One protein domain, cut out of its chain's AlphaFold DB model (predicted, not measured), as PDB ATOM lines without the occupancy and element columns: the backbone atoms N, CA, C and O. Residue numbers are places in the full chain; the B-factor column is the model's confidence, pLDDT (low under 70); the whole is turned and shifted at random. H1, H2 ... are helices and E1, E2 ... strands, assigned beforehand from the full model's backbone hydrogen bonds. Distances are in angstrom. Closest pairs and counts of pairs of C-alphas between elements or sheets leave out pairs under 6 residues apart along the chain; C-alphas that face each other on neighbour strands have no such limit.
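This is residues 41 to 133 of the 146 residues of the protein "PilX_N domain-containing protein" of Halomonas sp. (UniProt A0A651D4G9). A slab of three antiparallel strands has one face covered by the long helix H1 and the short helices H2 and H3, and its other face is bare. H1 runs along the strands over E2 and E3, H3 is over E1, and H2 sits at one end of the sheet. The printed part has 93 residues, in the chain order H1 H2 H3 E1 E2 E3; the sheet order is E1 - E2 - E3, and the class is mixed, helices and strands. It is compact, with a radius of gyration of the C-alphas of 13.6 A, and elongated, spanning 42 by 23 by 18 A.

E1, residues 95 to 102, E2, residues 105 to 112, and E3, residues 121 to 128, form a meander, each strand the antiparallel neighbour of the one before. In the hairpin E1 and E2, N 98 and O 109 are 2.9 A apart, within hydrogen-bond range; in the hairpin E2 and E3, N 108 and O 125 are 2.8 A apart, also within range. H1, residues 41 to 60, is on the sheet at a height of 6.6 A; the closest C-alphas of H1 and E3 are those of Gln 47 and Gly 121, 3.7 A. On the local plane H1 stands at 28 degrees to E2, only just along the strands. H3, residues 76 to 84, is on the same face at a height of 9.4 A; its closest C-alpha pair with E1 is Glu 76 and Ile 97, 5.9 A. H2, residues 63 to 70, is on that face too, only just over none of the strands; the C-alphas of Phe 70 and Val 101, its closest with E1, are 6.4 A apart. H1 and H3 are close but not clearly touching, about perpendicular at 82 degrees, with the C-alphas of Phe 57 and Phe 79 closest at 7.9 A. H2 is apart from H1 and from H3. In H1, H2 and H3 every O i to N i+4 pair is within hydrogen-bond range.

H1 begins at C-alpha 41 (11.975, 25.505, -111.708) and measures 28.5 A; H2 measures 10.5 A and H3 12.5 A. E1 measures 23.2 A, E2 23.3 A and E3 24.0 A, ending at C-alpha 128 (-15.240, 23.956, -132.331).

The two C-alphas farthest apart, of Asn 116 and Ala 133, are 43.8 A apart. The printed part has no cut and no long link. The pLDDT is under 70 at residue 90 and residues 131 to 133.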
ATOM      1  N   ARG A  41      11.632  24.484-110.715       92.50
ATOM      2  CA  ARG A  41      11.975  25.505-111.708       92.50
ATOM      3  C   ARG A  41      11.911  24.948-113.132       92.50
ATOM      4  O   ARG A  41      11.386  25.625-114.012       92.50
ATOM      5  N   ALA A  42      12.419  23.735-113.349       91.94
ATOM      6  CA  ALA A  42      12.367  23.075-114.649       91.94
ATOM      7  C   ALA A  42      10.921  22.796-115.094       91.94
ATOM      8  O   ALA A  42      10.584  23.060-116.246       91.94
ATOM      9  N   SER A  43      10.045  22.347-114.187       91.75
ATOM     10  CA  SER A  43       8.634  22.109-114.510       91.75
ATOM     11  C   SER A  43       7.889  23.399-114.850       91.75
ATOM     12  O   SER A  43       7.143  23.433-115.822       91.75
ATOM     13  N   VAL A  44       8.120  24.482-114.100       94.44
ATOM     14  CA  VAL A  44       7.519  25.793-114.400       94.44
ATOM     15  C   VAL A  44       8.013  26.324-115.748       94.44
ATOM     16  O   VAL A  44       7.231  26.874-116.516       94.44
ATOM     17  N   GLN A  45       9.294  26.134-116.068       93.06
ATOM     18  CA  GLN A  45       9.834  26.529-117.367       93.06
ATOM     19  C   GLN A  45       9.198  25.746-118.520       93.06
ATOM     20  O   GLN A  45       8.790  26.358-119.503       93.06
ATOM     21  N   ALA A  46       9.070  24.425-118.384       93.69
ATOM     22  CA  ALA A  46       8.387  23.601-119.375       93.69
ATOM     23  C   ALA A  46       6.923  24.038-119.552       93.69
ATOM     24  O   ALA A  46       6.432  24.148-120.673       93.69
ATOM     25  N   GLN A  47       6.234  24.367-118.453       95.38
ATOM     26  CA  GLN A  47       4.862  24.869-118.506       95.38
ATOM     27  C   GLN A  47       4.763  26.194-119.277       95.38
ATOM     28  O   GLN A  47       3.946  26.302-120.189       95.38
ATOM     29  N   MET A  48       5.629  27.171-118.984       94.00
ATOM     30  CA  MET A  48       5.656  28.450-119.712       94.00
ATOM     31  C   MET A  48       5.960  28.268-121.203       94.00
ATOM     32  O   MET A  48       5.399  28.970-122.042       94.00
ATOM     33  N   ASN A  49       6.835  27.325-121.554       92.62
ATOM     34  CA  ASN A  49       7.134  27.018-122.950       92.62
ATOM     35  C   ASN A  49       5.922  26.409-123.669       92.62
ATOM     36  O   ASN A  49       5.601  26.832-124.778       92.62
ATOM     37  N   ALA A  50       5.207  25.476-123.031       94.31
ATOM     38  CA  ALA A  50       3.978  24.904-123.580       94.31
ATOM     39  C   ALA A  50       2.876  25.967-123.773       94.31
ATOM     40  O   ALA A  50       2.173  25.948-124.787       94.31
ATOM     41  N   GLU A  51       2.758  26.924-122.844       95.12
ATOM     42  CA  GLU A  51       1.859  28.085-122.950       95.12
ATOM     43  C   GLU A  51       2.259  29.022-124.089       95.12
ATOM     44  O   GLU A  51       1.410  29.425-124.885       95.12
ATOM     45  N   SER A  52       3.553  29.318-124.221       92.31
ATOM     46  CA  SER A  52       4.088  30.118-125.323       92.31
ATOM     47  C   SER A  52       3.795  29.464-126.675       92.31
ATOM     48  O   SER A  52       3.272  30.113-127.577       92.31
ATOM     49  N   MET A  53       4.027  28.152-126.797       92.69
ATOM     50  CA  MET A  53       3.705  27.402-128.011       92.69
ATOM     51  C   MET A  53       2.205  27.446-128.330       92.69
ATOM     52  O   MET A  53       1.846  27.640-129.488       92.69
ATOM     53  N   MET A  54       1.326  27.333-127.327       95.00
ATOM     54  CA  MET A  54      -0.124  27.458-127.535       95.00
ATOM     55  C   MET A  54      -0.512  28.866-128.001       95.00
ATOM     56  O   MET A  54      -1.319  29.025-128.917       95.00
ATOM     57  N   SER A  55       0.092  29.898-127.409       93.81
ATOM     58  CA  SER A  55      -0.108  31.282-127.838       93.81
ATOM     59  C   SER A  55       0.305  31.462-129.296       93.81
ATOM     60  O   SER A  55      -0.444  32.043-130.083       93.81
ATOM     61  N   ILE A  56       1.465  30.928-129.675       91.75
ATOM     62  CA  ILE A  56       1.967  30.987-131.045       91.75
ATOM     63  C   ILE A  56       1.021  30.250-131.995       91.75
ATOM     64  O   ILE A  56       0.591  30.846-132.982       91.75
ATOM     65  N   PHE A  57       0.621  29.021-131.659       93.12
ATOM     66  CA  PHE A  57      -0.359  28.247-132.421       93.12
ATOM     67  C   PHE A  57      -1.633  29.056-132.673       93.12
ATOM     68  O   PHE A  57      -2.028  29.243-133.821       93.12
ATOM     69  N   SER A  58      -2.223  29.632-131.621       92.12
ATOM     70  CA  SER A  58      -3.450  30.426-131.740       92.12
ATOM     71  C   SER A  58      -3.292  31.687-132.598       92.12
ATOM     72  O   SER A  58      -4.269  32.168-133.166       92.12
ATOM     73  N   SER A  59      -2.069  32.219-132.703       91.31
ATOM     74  CA  SER A  59      -1.765  33.402-133.515       91.31
ATOM     75  C   SER A  59      -1.445  33.078-134.978       91.31
ATOM     76  O   SER A  59      -1.728  33.894-135.854       91.31
ATOM     77  N   MET A  60      -0.865  31.905-135.253       89.06
ATOM     78  CA  MET A  60      -0.478  31.476-136.602       89.06
ATOM     79  C   MET A  60      -1.617  30.768-137.322       89.06
ATOM     80  O   MET A  60      -1.841  30.984-138.515       89.06
ATOM     81  N   VAL A  61      -2.357  29.931-136.599       90.50
ATOM     82  CA  VAL A  61      -3.395  29.100-137.191       90.50
ATOM     83  C   VAL A  61      -4.666  29.918-137.365       90.50
ATOM     84  O   VAL A  61      -5.435  30.169-136.439       90.50
ATOM     85  N   SER A  62      -4.886  30.346-138.606       88.94
ATOM     86  CA  SER A  62      -6.126  31.001-139.025       88.94
ATOM     87  C   SER A  62      -7.326  30.042-138.986       88.94
ATOM     88  O   SER A  62      -7.165  28.822-138.936       88.94
ATOM     89  N   GLN A  63      -8.550  30.570-139.121       88.75
ATOM     90  CA  GLN A  63      -9.764  29.743-139.259       88.75
ATOM     91  C   GLN A  63      -9.661  28.707-140.386       88.75
ATOM     92  O   GLN A  63     -10.178  27.601-140.261       88.75
ATOM     93  N   ARG A  64      -8.969  29.047-141.479       88.31
ATOM     94  CA  ARG A  64      -8.715  28.111-142.574       88.31
ATOM     95  C   ARG A  64      -7.788  26.973-142.142       88.31
ATOM     96  O   ARG A  64      -8.064  25.832-142.483       88.31
ATOM     97  N   GLY A  65      -6.744  27.277-141.373       90.31
ATOM     98  CA  GLY A  65      -5.845  26.261-140.820       90.31
ATOM     99  C   GLY A  65      -6.576  25.313-139.867       90.31
ATOM    100  O   GLY A  65      -6.424  24.103-139.976       90.31
ATOM    101  N   LEU A  66      -7.467  25.836-139.012       92.38
ATOM    102  CA  LEU A  66      -8.328  24.996-138.166       92.38
ATOM    103  C   LEU A  66      -9.204  24.052-139.003       92.38
ATOM    104  O   LEU A  66      -9.321  22.873-138.682       92.38
ATOM    105  N   GLU A  67      -9.787  24.546-140.094       93.56
ATOM    106  CA  GLU A  67     -10.591  23.730-141.008       93.56
ATOM    107  C   GLU A  67      -9.758  22.654-141.732       93.56
ATOM    108  O   GLU A  67     -10.235  21.543-141.964       93.56
ATOM    109  N   GLU A  68      -8.505  22.952-142.073       93.69
ATOM    110  CA  GLU A  68      -7.568  21.988-142.658       93.69
ATOM    111  C   GLU A  68      -7.161  20.905-141.640       93.69
ATOM    112  O   GLU A  68      -7.111  19.727-141.998       93.69
ATOM    113  N   ILE A  69      -6.993  21.250-140.356       94.19
ATOM    114  CA  ILE A  69      -6.806  20.267-139.271       94.19
ATOM    115  C   ILE A  69      -8.041  19.370-139.150       94.19
ATOM    116  O   ILE A  69      -7.937  18.146-139.121       94.19
ATOM    117  N   PHE A  70      -9.233  19.966-139.151       94.19
ATOM    118  CA  PHE A  70     -10.507  19.248-139.108       94.19
ATOM    119  C   PHE A  70     -10.709  18.279-140.279       94.19
ATOM    120  O   PHE A  70     -11.383  17.261-140.120       94.19
ATOM    121  N   LYS A  71     -10.158  18.600-141.452       93.44
ATOM    122  CA  LYS A  71     -10.153  17.741-142.646       93.44
ATOM    123  C   LYS A  71      -9.016  16.720-142.650       93.44
ATOM    124  O   LYS A  71      -8.986  15.869-143.536       93.44
ATOM    125  N   GLY A  72      -8.101  16.798-141.686       92.44
ATOM    126  CA  GLY A  72      -6.916  15.951-141.605       92.44
ATOM    127  C   GLY A  72      -5.884  16.244-142.693       92.44
ATOM    128  O   GLY A  72      -5.132  15.346-143.051       92.44
ATOM    129  N   THR A  73      -5.876  17.457-143.254       92.88
ATOM    130  CA  THR A  73      -4.916  17.885-144.287       92.88
ATOM    131  C   THR A  73      -3.782  18.748-143.739       92.88
ATOM    132  O   THR A  73      -2.859  19.057-144.485       92.88
ATOM    133  N   TYR A  74      -3.870  19.157-142.474       92.00
ATOM    134  CA  TYR A  74      -2.819  19.859-141.741       92.00
ATOM    135  C   TYR A  74      -2.453  19.031-140.509       92.00
ATOM    136  O   TYR A  74      -3.327  18.684-139.708       92.00
ATOM    137  N   HIS A  75      -1.175  18.694-140.376       92.56
ATOM    138  CA  HIS A  75      -0.652  17.775-139.371       92.56
ATOM    139  C   HIS A  75       0.293  18.468-138.389       92.56
ATOM    140  O   HIS A  75       0.759  19.586-138.605       92.56
ATOM    141  N   GLU A  76       0.628  17.773-137.304       91.94
ATOM    142  CA  GLU A  76       1.543  18.255-136.268       91.94
ATOM    143  C   GLU A  76       2.887  18.716-136.849       91.94
ATOM    144  O   GLU A  76       3.405  19.768-136.478       91.94
ATOM    145  N   ASN A  77       3.436  17.951-137.796       90.44
ATOM    146  CA  ASN A  77       4.716  18.268-138.427       90.44
ATOM    147  C   ASN A  77       4.650  19.530-139.293       90.44
ATOM    148  O   ASN A  77       5.657  20.226-139.402       90.44
ATOM    149  N   ASP A  78       3.496  19.837-139.891       91.75
ATOM    150  CA  ASP A  78       3.327  21.051-140.693       91.75
ATOM    151  C   ASP A  78       3.474  22.281-139.794       91.75
ATOM    152  O   ASP A  78       4.289  23.162-140.074       91.75
ATOM    153  N   PHE A  79       2.814  22.263-138.632       90.81
ATOM    154  CA  PHE A  79       2.978  23.305-137.621       90.81
ATOM    155  C   PHE A  79       4.409  23.397-137.091       90.81
ATOM    156  O   PHE A  79       4.963  24.488-137.003       90.81
ATOM    157  N   LEU A  80       5.033  22.273-136.728       88.81
ATOM    158  CA  LEU A  80       6.395  22.286-136.181       88.81
ATOM    159  C   LEU A  80       7.420  22.815-137.197       88.81
ATOM    160  O   LEU A  80       8.348  23.536-136.821       88.81
ATOM    161  N   ASN A  81       7.231  22.519-138.484       88.69
ATOM    162  CA  ASN A  81       8.052  23.070-139.558       88.69
ATOM    163  C   ASN A  81       7.866  24.588-139.681       88.69
ATOM    164  O   ASN A  81       8.857  25.316-139.736       88.69
ATOM    165  N   GLU A  82       6.625  25.078-139.669       88.69
ATOM    166  CA  GLU A  82       6.324  26.517-139.671       88.69
ATOM    167  C   GLU A  82       6.925  27.220-138.445       88.69
ATOM    168  O   GLU A  82       7.573  28.261-138.573       88.69
ATOM    169  N   LEU A  83       6.794  26.605-137.268       87.38
ATOM    170  CA  LEU A  83       7.299  27.109-135.994       87.38
ATOM    171  C   LEU A  83       8.827  27.240-135.983       87.38
ATOM    172  O   LEU A  83       9.363  28.204-135.440       87.38
ATOM    173  N   SER A  84       9.540  26.306-136.616       84.56
ATOM    174  CA  SER A  84      11.004  26.352-136.724       84.56
ATOM    175  C   SER A  84      11.525  27.560-137.520       84.56
ATOM    176  O   SER A  84      12.673  27.965-137.344       84.56
ATOM    177  N   GLY A  85      10.682  28.158-138.370       83.62
ATOM    178  CA  GLY A  85      11.003  29.357-139.146       83.62
ATOM    179  C   GLY A  85      10.796  30.675-138.394       83.62
ATOM    180  O   GLY A  85      11.099  31.739-138.934       83.62
ATOM    181  N   VAL A  86      10.271  30.631-137.169       84.25
ATOM    182  CA  VAL A  86       9.907  31.819-136.392       84.25
ATOM    183  C   VAL A  86      11.137  32.404-135.710       84.25
ATOM    184  O   VAL A  86      11.845  31.729-134.958       84.25
ATOM    185  N   GLU A  87      11.379  33.694-135.938       81.00
ATOM    186  CA  GLU A  87      12.501  34.397-135.322       81.00
ATOM    187  C   GLU A  87      12.410  34.333-133.787       81.00
ATOM    188  O   GLU A  87      11.391  34.666-133.182       81.00
ATOM    189  N   GLY A  88      13.493  33.889-133.147       76.19
ATOM    190  CA  GLY A  88      13.579  33.748-131.692       76.19
ATOM    191  C   GLY A  88      13.352  32.328-131.165       76.19
ATOM    192  O   GLY A  88      13.730  32.057-130.022       76.19
ATOM    193  N   ILE A  89      12.849  31.398-131.982       79.75
ATOM    194  CA  ILE A  89      12.744  29.981-131.616       79.75
ATOM    195  C   ILE A  89      14.040  29.271-132.017       79.75
ATOM    196  O   ILE A  89      14.345  29.101-133.191       79.75
ATOM    197  N   LYS A  90      14.857  28.904-131.023       69.06
ATOM    198  CA  LYS A  90      16.198  28.330-131.257       69.06
ATOM    199  C   LYS A  90      16.213  26.806-131.373       69.06
ATOM    200  O   LYS A  90      17.112  26.264-132.005       69.06
ATOM    201  N   SER A  91      15.283  26.126-130.710       76.50
ATOM    202  CA  SER A  91      15.107  24.673-130.762       76.50
ATOM    203  C   SER A  91      13.696  24.340-130.290       76.50
ATOM    204  O   SER A  91      13.179  24.984-129.376       76.50
ATOM    205  N   ILE A  92      13.103  23.338-130.933       83.81
ATOM    206  CA  ILE A  92      11.792  22.764-130.611       83.81
ATOM    207  C   ILE A  92      11.915  21.268-130.284       83.81
ATOM    208  O   ILE A  92      10.918  20.563-130.244       83.81
ATOM    209  N   ASP A  93      13.132  20.766-130.041       86.62
ATOM    210  CA  ASP A  93      13.411  19.321-129.920       86.62
ATOM    211  C   ASP A  93      12.684  18.661-128.738       86.62
ATOM    212  O   ASP A  93      12.496  17.444-128.696       86.62
ATOM    213  N   THR A  94      12.315  19.465-127.741       88.56
ATOM    214  CA  THR A  94      11.600  19.019-126.542       88.56
ATOM    215  C   THR A  94      10.103  19.289-126.622       88.56
ATOM    216  O   THR A  94       9.383  18.947-125.683       88.56
ATOM    217  N   TRP A  95       9.637  19.917-127.704       91.38
ATOM    218  CA  TRP A  95       8.259  20.345-127.877       91.38
ATOM    219  C   TRP A  95       7.483  19.325-128.703       91.38
ATOM    220  O   TRP A  95       7.942  18.877-129.749       91.38
ATOM    221  N   ASP A  96       6.281  18.995-128.247       92.38
ATOM    222  CA  ASP A  96       5.330  18.193-129.003       92.38
ATOM    223  C   ASP A  96       4.015  18.962-129.135       92.38
ATOM    224  O   ASP A  96       3.550  19.609-128.191       92.38
ATOM    225  N   ILE A  97       3.378  18.844-130.295       94.88
ATOM    226  CA  ILE A  97       1.991  19.253-130.498       94.88
ATOM    227  C   ILE A  97       1.168  18.027-130.898       94.88
ATOM    228  O   ILE A  97       1.707  17.069-131.443       94.88
ATOM    229  N   THR A  98      -0.121  18.007-130.581       96.62
ATOM    230  CA  THR A  98      -1.036  16.932-130.991       96.62
ATOM    231  C   THR A  98      -2.392  17.510-131.342       96.62
ATOM    232  O   THR A  98      -2.909  18.346-130.592       96.62
ATOM    233  N   PHE A  99      -2.973  17.027-132.441       96.56
ATOM    234  CA  PHE A  99      -4.322  17.374-132.876       96.56
ATOM    235  C   PHE A  99      -5.244  16.150-132.748       96.56
ATOM    236  O   PHE A  99      -5.141  15.197-133.513       96.56
ATOM    237  N   ASP A 100      -6.158  16.163-131.773       96.81
ATOM    238  CA  ASP A 100      -7.196  15.131-131.618       96.81
ATOM    239  C   ASP A 100      -8.536  15.691-132.107       96.81
ATOM    240  O   ASP A 100      -9.136  16.552-131.459       96.81
ATOM    241  N   VAL A 101      -8.985  15.229-133.276       95.62
ATOM    242  CA  VAL A 101     -10.264  15.625-133.875       95.62
ATOM    243  C   VAL A 101     -11.325  14.578-133.559       95.62
ATOM    244  O   VAL A 101     -11.203  13.410-133.934       95.62
ATOM    245  N   ARG A 102     -12.418  15.011-132.927       95.12
ATOM    246  CA  ARG A 102     -13.577  14.181-132.584       95.12
ATOM    247  C   ARG A 102     -14.859  14.844-133.066       95.12
ATOM    248  O   ARG A 102     -15.424  15.705-132.397       95.12
ATOM    249  N   GLY A 103     -15.334  14.417-134.234       91.56
ATOM    250  CA  GLY A 103     -16.489  15.044-134.877       91.56
ATOM    251  C   GLY A 103     -16.173  16.494-135.243       91.56
ATOM    252  O   GLY A 103     -15.300  16.735-136.075       91.56
ATOM    253  N   ASP A 104     -16.868  17.432-134.602       93.62
ATOM    254  CA  ASP A 104     -16.688  18.875-134.802       93.62
ATOM    255  C   ASP A 104     -15.843  19.545-133.705       93.62
ATOM    256  O   ASP A 104     -15.667  20.762-133.723       93.62
ATOM    257  N   GLU A 105     -15.273  18.764-132.785       95.56
ATOM    258  CA  GLU A 105     -14.350  19.250-131.762       95.56
ATOM    259  C   GLU A 105     -12.899  18.919-132.134       95.56
ATOM    260  O   GLU A 105     -12.578  17.791-132.508       95.56
ATOM    261  N   LEU A 106     -12.011  19.903-132.010       95.38
ATOM    262  CA  LEU A 106     -10.566  19.751-132.131       95.38
ATOM    263  C   LEU A 106      -9.931  20.054-130.774       95.38
ATOM    264  O   LEU A 106     -10.007  21.178-130.281       95.38
ATOM    265  N   THR A 107      -9.252  19.068-130.200       97.44
ATOM    266  CA  THR A 107      -8.394  19.250-129.031       97.44
ATOM    267  C   THR A 107      -6.946  19.400-129.480       97.44
ATOM    268  O   THR A 107      -6.345  18.465-130.009       97.44
ATOM    269  N   VAL A 108      -6.368  20.572-129.228       97.06
ATOM    270  CA  VAL A 108      -4.950  20.854-129.451       97.06
ATOM    271  C   VAL A 108      -4.214  20.726-128.131       97.06
ATOM    272  O   VAL A 108      -4.571  21.364-127.141       97.06
ATOM    273  N   THR A 109      -3.171  19.906-128.108       97.56
ATOM    274  CA  THR A 109      -2.273  19.779-126.961       97.56
ATOM    275  C   THR A 109      -0.893  20.277-127.342       97.56
ATOM    276  O   THR A 109      -0.299  19.724-128.259       97.56
ATOM    277  N   THR A 110      -0.356  21.246-126.606       96.25
ATOM    278  CA  THR A 110       1.058  21.629-126.664       96.25
ATOM    279  C   THR A 110       1.779  21.090-125.434       96.25
ATOM    280  O   THR A 110       1.244  21.117-124.323       96.25
ATOM    281  N   ARG A 111       2.988  20.560-125.617       95.31
ATOM    282  CA  ARG A 111       3.788  19.959-124.551       95.31
ATOM    283  C   ARG A 111       5.253  20.346-124.682       95.31
ATOM    284  O   ARG A 111       5.772  20.352-125.789       95.31
ATOM    285  N   ASP A 112       5.917  20.606-123.564       94.69
ATOM    286  CA  ASP A 112       7.377  20.665-123.470       94.69
ATOM    287  C   ASP A 112       7.854  19.619-122.455       94.69
ATOM    288  O   ASP A 112       7.464  19.643-121.286       94.69
ATOM    289  N   ARG A 113       8.704  18.691-122.900       91.38
ATOM    290  CA  ARG A 113       9.287  17.623-122.068       91.38
ATOM    291  C   ARG A 113      10.567  18.060-121.343       91.38
ATOM    292  O   ARG A 113      11.178  17.286-120.602       91.38
ATOM    293  N   GLY A 114      11.010  19.297-121.564       87.31
ATOM    294  CA  GLY A 114      12.283  19.795-121.068       87.31
ATOM    295  C   GLY A 114      13.483  18.991-121.585       87.31
ATOM    296  O   GLY A 114      13.374  17.958-122.253       87.31
ATOM    297  N   SER A 115      14.688  19.457-121.261       82.75
ATOM    298  CA  SER A 115      15.906  18.736-121.641       82.75
ATOM    299  C   SER A 115      15.969  17.378-120.932       82.75
ATOM    300  O   SER A 115      15.717  17.292-119.729       82.75
ATOM    301  N   ASN A 116      16.311  16.312-121.663       80.00
ATOM    302  CA  ASN A 116      16.395  14.938-121.147       80.00
ATOM    303  C   ASN A 116      15.109  14.425-120.473       80.00
ATOM    304  O   ASN A 116      15.186  13.598-119.566       80.00
ATOM    305  N   ASN A 117      13.936  14.911-120.894       78.94
ATOM    306  CA  ASN A 117      12.650  14.474-120.348       78.94
ATOM    307  C   ASN A 117      12.530  14.703-118.823       78.94
ATOM    308  O   ASN A 117      11.894  13.924-118.110       78.94
ATOM    309  N   SER A 118      13.221  15.735-118.323       82.88
ATOM    310  CA  SER A 118      13.354  16.054-116.895       82.88
ATOM    311  C   SER A 118      12.211  16.909-116.342       82.88
ATOM    312  O   SER A 118      12.124  17.101-115.130       82.88
ATOM    313  N   ALA A 119      11.339  17.410-117.216       88.25
ATOM    314  CA  ALA A 119      10.190  18.235-116.880       88.25
ATOM    315  C   ALA A 119       8.998  17.878-117.782       88.25
ATOM    316  O   ALA A 119       9.149  17.169-118.770       88.25
ATOM    317  N   ASP A 120       7.802  18.339-117.433       91.94
ATOM    318  CA  ASP A 120       6.613  18.119-118.256       91.94
ATOM    319  C   ASP A 120       5.660  19.303-118.098       91.94
ATOM    320  O   ASP A 120       5.038  19.473-117.049       91.94
ATOM    321  N   GLY A 121       5.613  20.154-119.117       95.00
ATOM    322  CA  GLY A 121       4.656  21.244-119.234       95.00
ATOM    323  C   GLY A 121       3.643  20.913-120.312       95.00
ATOM    324  O   GLY A 121       4.034  20.493-121.400       95.00
ATOM    325  N   LYS A 122       2.351  21.093-120.034       96.69
ATOM    326  CA  LYS A 122       1.277  20.745-120.970       96.69
ATOM    327  C   LYS A 122       0.180  21.800-120.948       96.69
ATOM    328  O   LYS A 122      -0.287  22.201-119.882       96.69
ATOM    329  N   VAL A 123      -0.280  22.189-122.130       97.69
ATOM    330  CA  VAL A 123      -1.434  23.070-122.314       97.69
ATOM    331  C   VAL A 123      -2.390  22.435-123.308       97.69
ATOM    332  O   VAL A 123      -1.977  21.806-124.280       97.69
ATOM    333  N   VAL A 124      -3.684  22.569-123.031       97.56
ATOM    334  CA  VAL A 124      -4.756  22.013-123.855       97.56
ATOM    335  C   VAL A 124      -5.716  23.136-124.219       97.56
ATOM    336  O   VAL A 124      -6.160  23.874-123.342       97.56
ATOM    337  N   ALA A 125      -6.035  23.244-125.503       96.00
ATOM    338  CA  ALA A 125      -7.048  24.146-126.028       96.00
ATOM    339  C   ALA A 125      -8.054  23.353-126.861       96.00
ATOM    340  O   ALA A 125      -7.693  22.388-127.534       96.00
ATOM    341  N   VAL A 126      -9.319  23.764-126.805       95.75
ATOM    342  CA  VAL A 126     -10.415  23.108-127.520       95.75
ATOM    343  C   VAL A 126     -11.045  24.105-128.479       95.75
ATOM    344  O   VAL A 126     -11.404  25.215-128.087       95.75
ATOM    345  N   TYR A 127     -11.181  23.691-129.733       93.50
ATOM    346  CA  TYR A 127     -11.773  24.460-130.815       93.50
ATOM    347  C   TYR A 127     -13.002  23.726-131.342       93.50
ATOM    348  O   TYR A 127     -13.005  22.503-131.448       93.50
ATOM    349  N   GLN A 128     -14.036  24.484-131.696       93.50
ATOM    350  CA  GLN A 128     -15.240  23.956-132.331       93.50
ATOM    351  C   GLN A 128     -15.252  24.345-133.806       93.50
ATOM    352  O   GLN A 128     -14.897  25.475-134.160       93.50
ATOM    353  N   ARG A 129     -15.673  23.424-134.674       91.06
ATOM    354  CA  ARG A 129     -15.800  23.687-136.107       91.06
ATOM    355  C   ARG A 129     -16.902  24.718-136.354       91.06
ATOM    356  O   ARG A 129     -18.034  24.581-135.885       91.06
ATOM    357  N   ALA A 130     -16.583  25.758-137.122       74.56
ATOM    358  CA  ALA A 130     -17.552  26.778-137.504       74.56
ATOM    359  C   ALA A 130     -18.605  26.164-138.448       74.56
ATOM    360  O   ALA A 130     -18.326  25.909-139.616       74.56
ATOM    361  N   GLY A 131     -19.801  25.895-137.916       64.94
ATOM    362  CA  GLY A 131     -20.914  25.264-138.640       64.94
ATOM    363  C   GLY A 131     -21.711  24.234-137.830       64.94
ATOM    364  O   GLY A 131     -22.820  23.896-138.222       64.94
ATOM    365  N   ALA A 132     -21.200  23.778-136.679       57.34
ATOM    366  CA  ALA A 132     -21.886  22.789-135.835       57.34
ATOM    367  C   ALA A 132     -23.012  23.381-134.954       57.34
ATOM    368  O   ALA A 132     -23.836  22.647-134.411       57.34
ATOM    369  N   ALA A 133     -23.088  24.710-134.827       50.97
ATOM    370  CA  ALA A 133     -24.106  25.412-134.042       50.97
ATOM    371  C   ALA A 133     -25.232  25.978-134.930       50.97
ATOM    372  O   ALA A 133     -25.485  27.178-134.939       50.97
TER     373      ALA A 133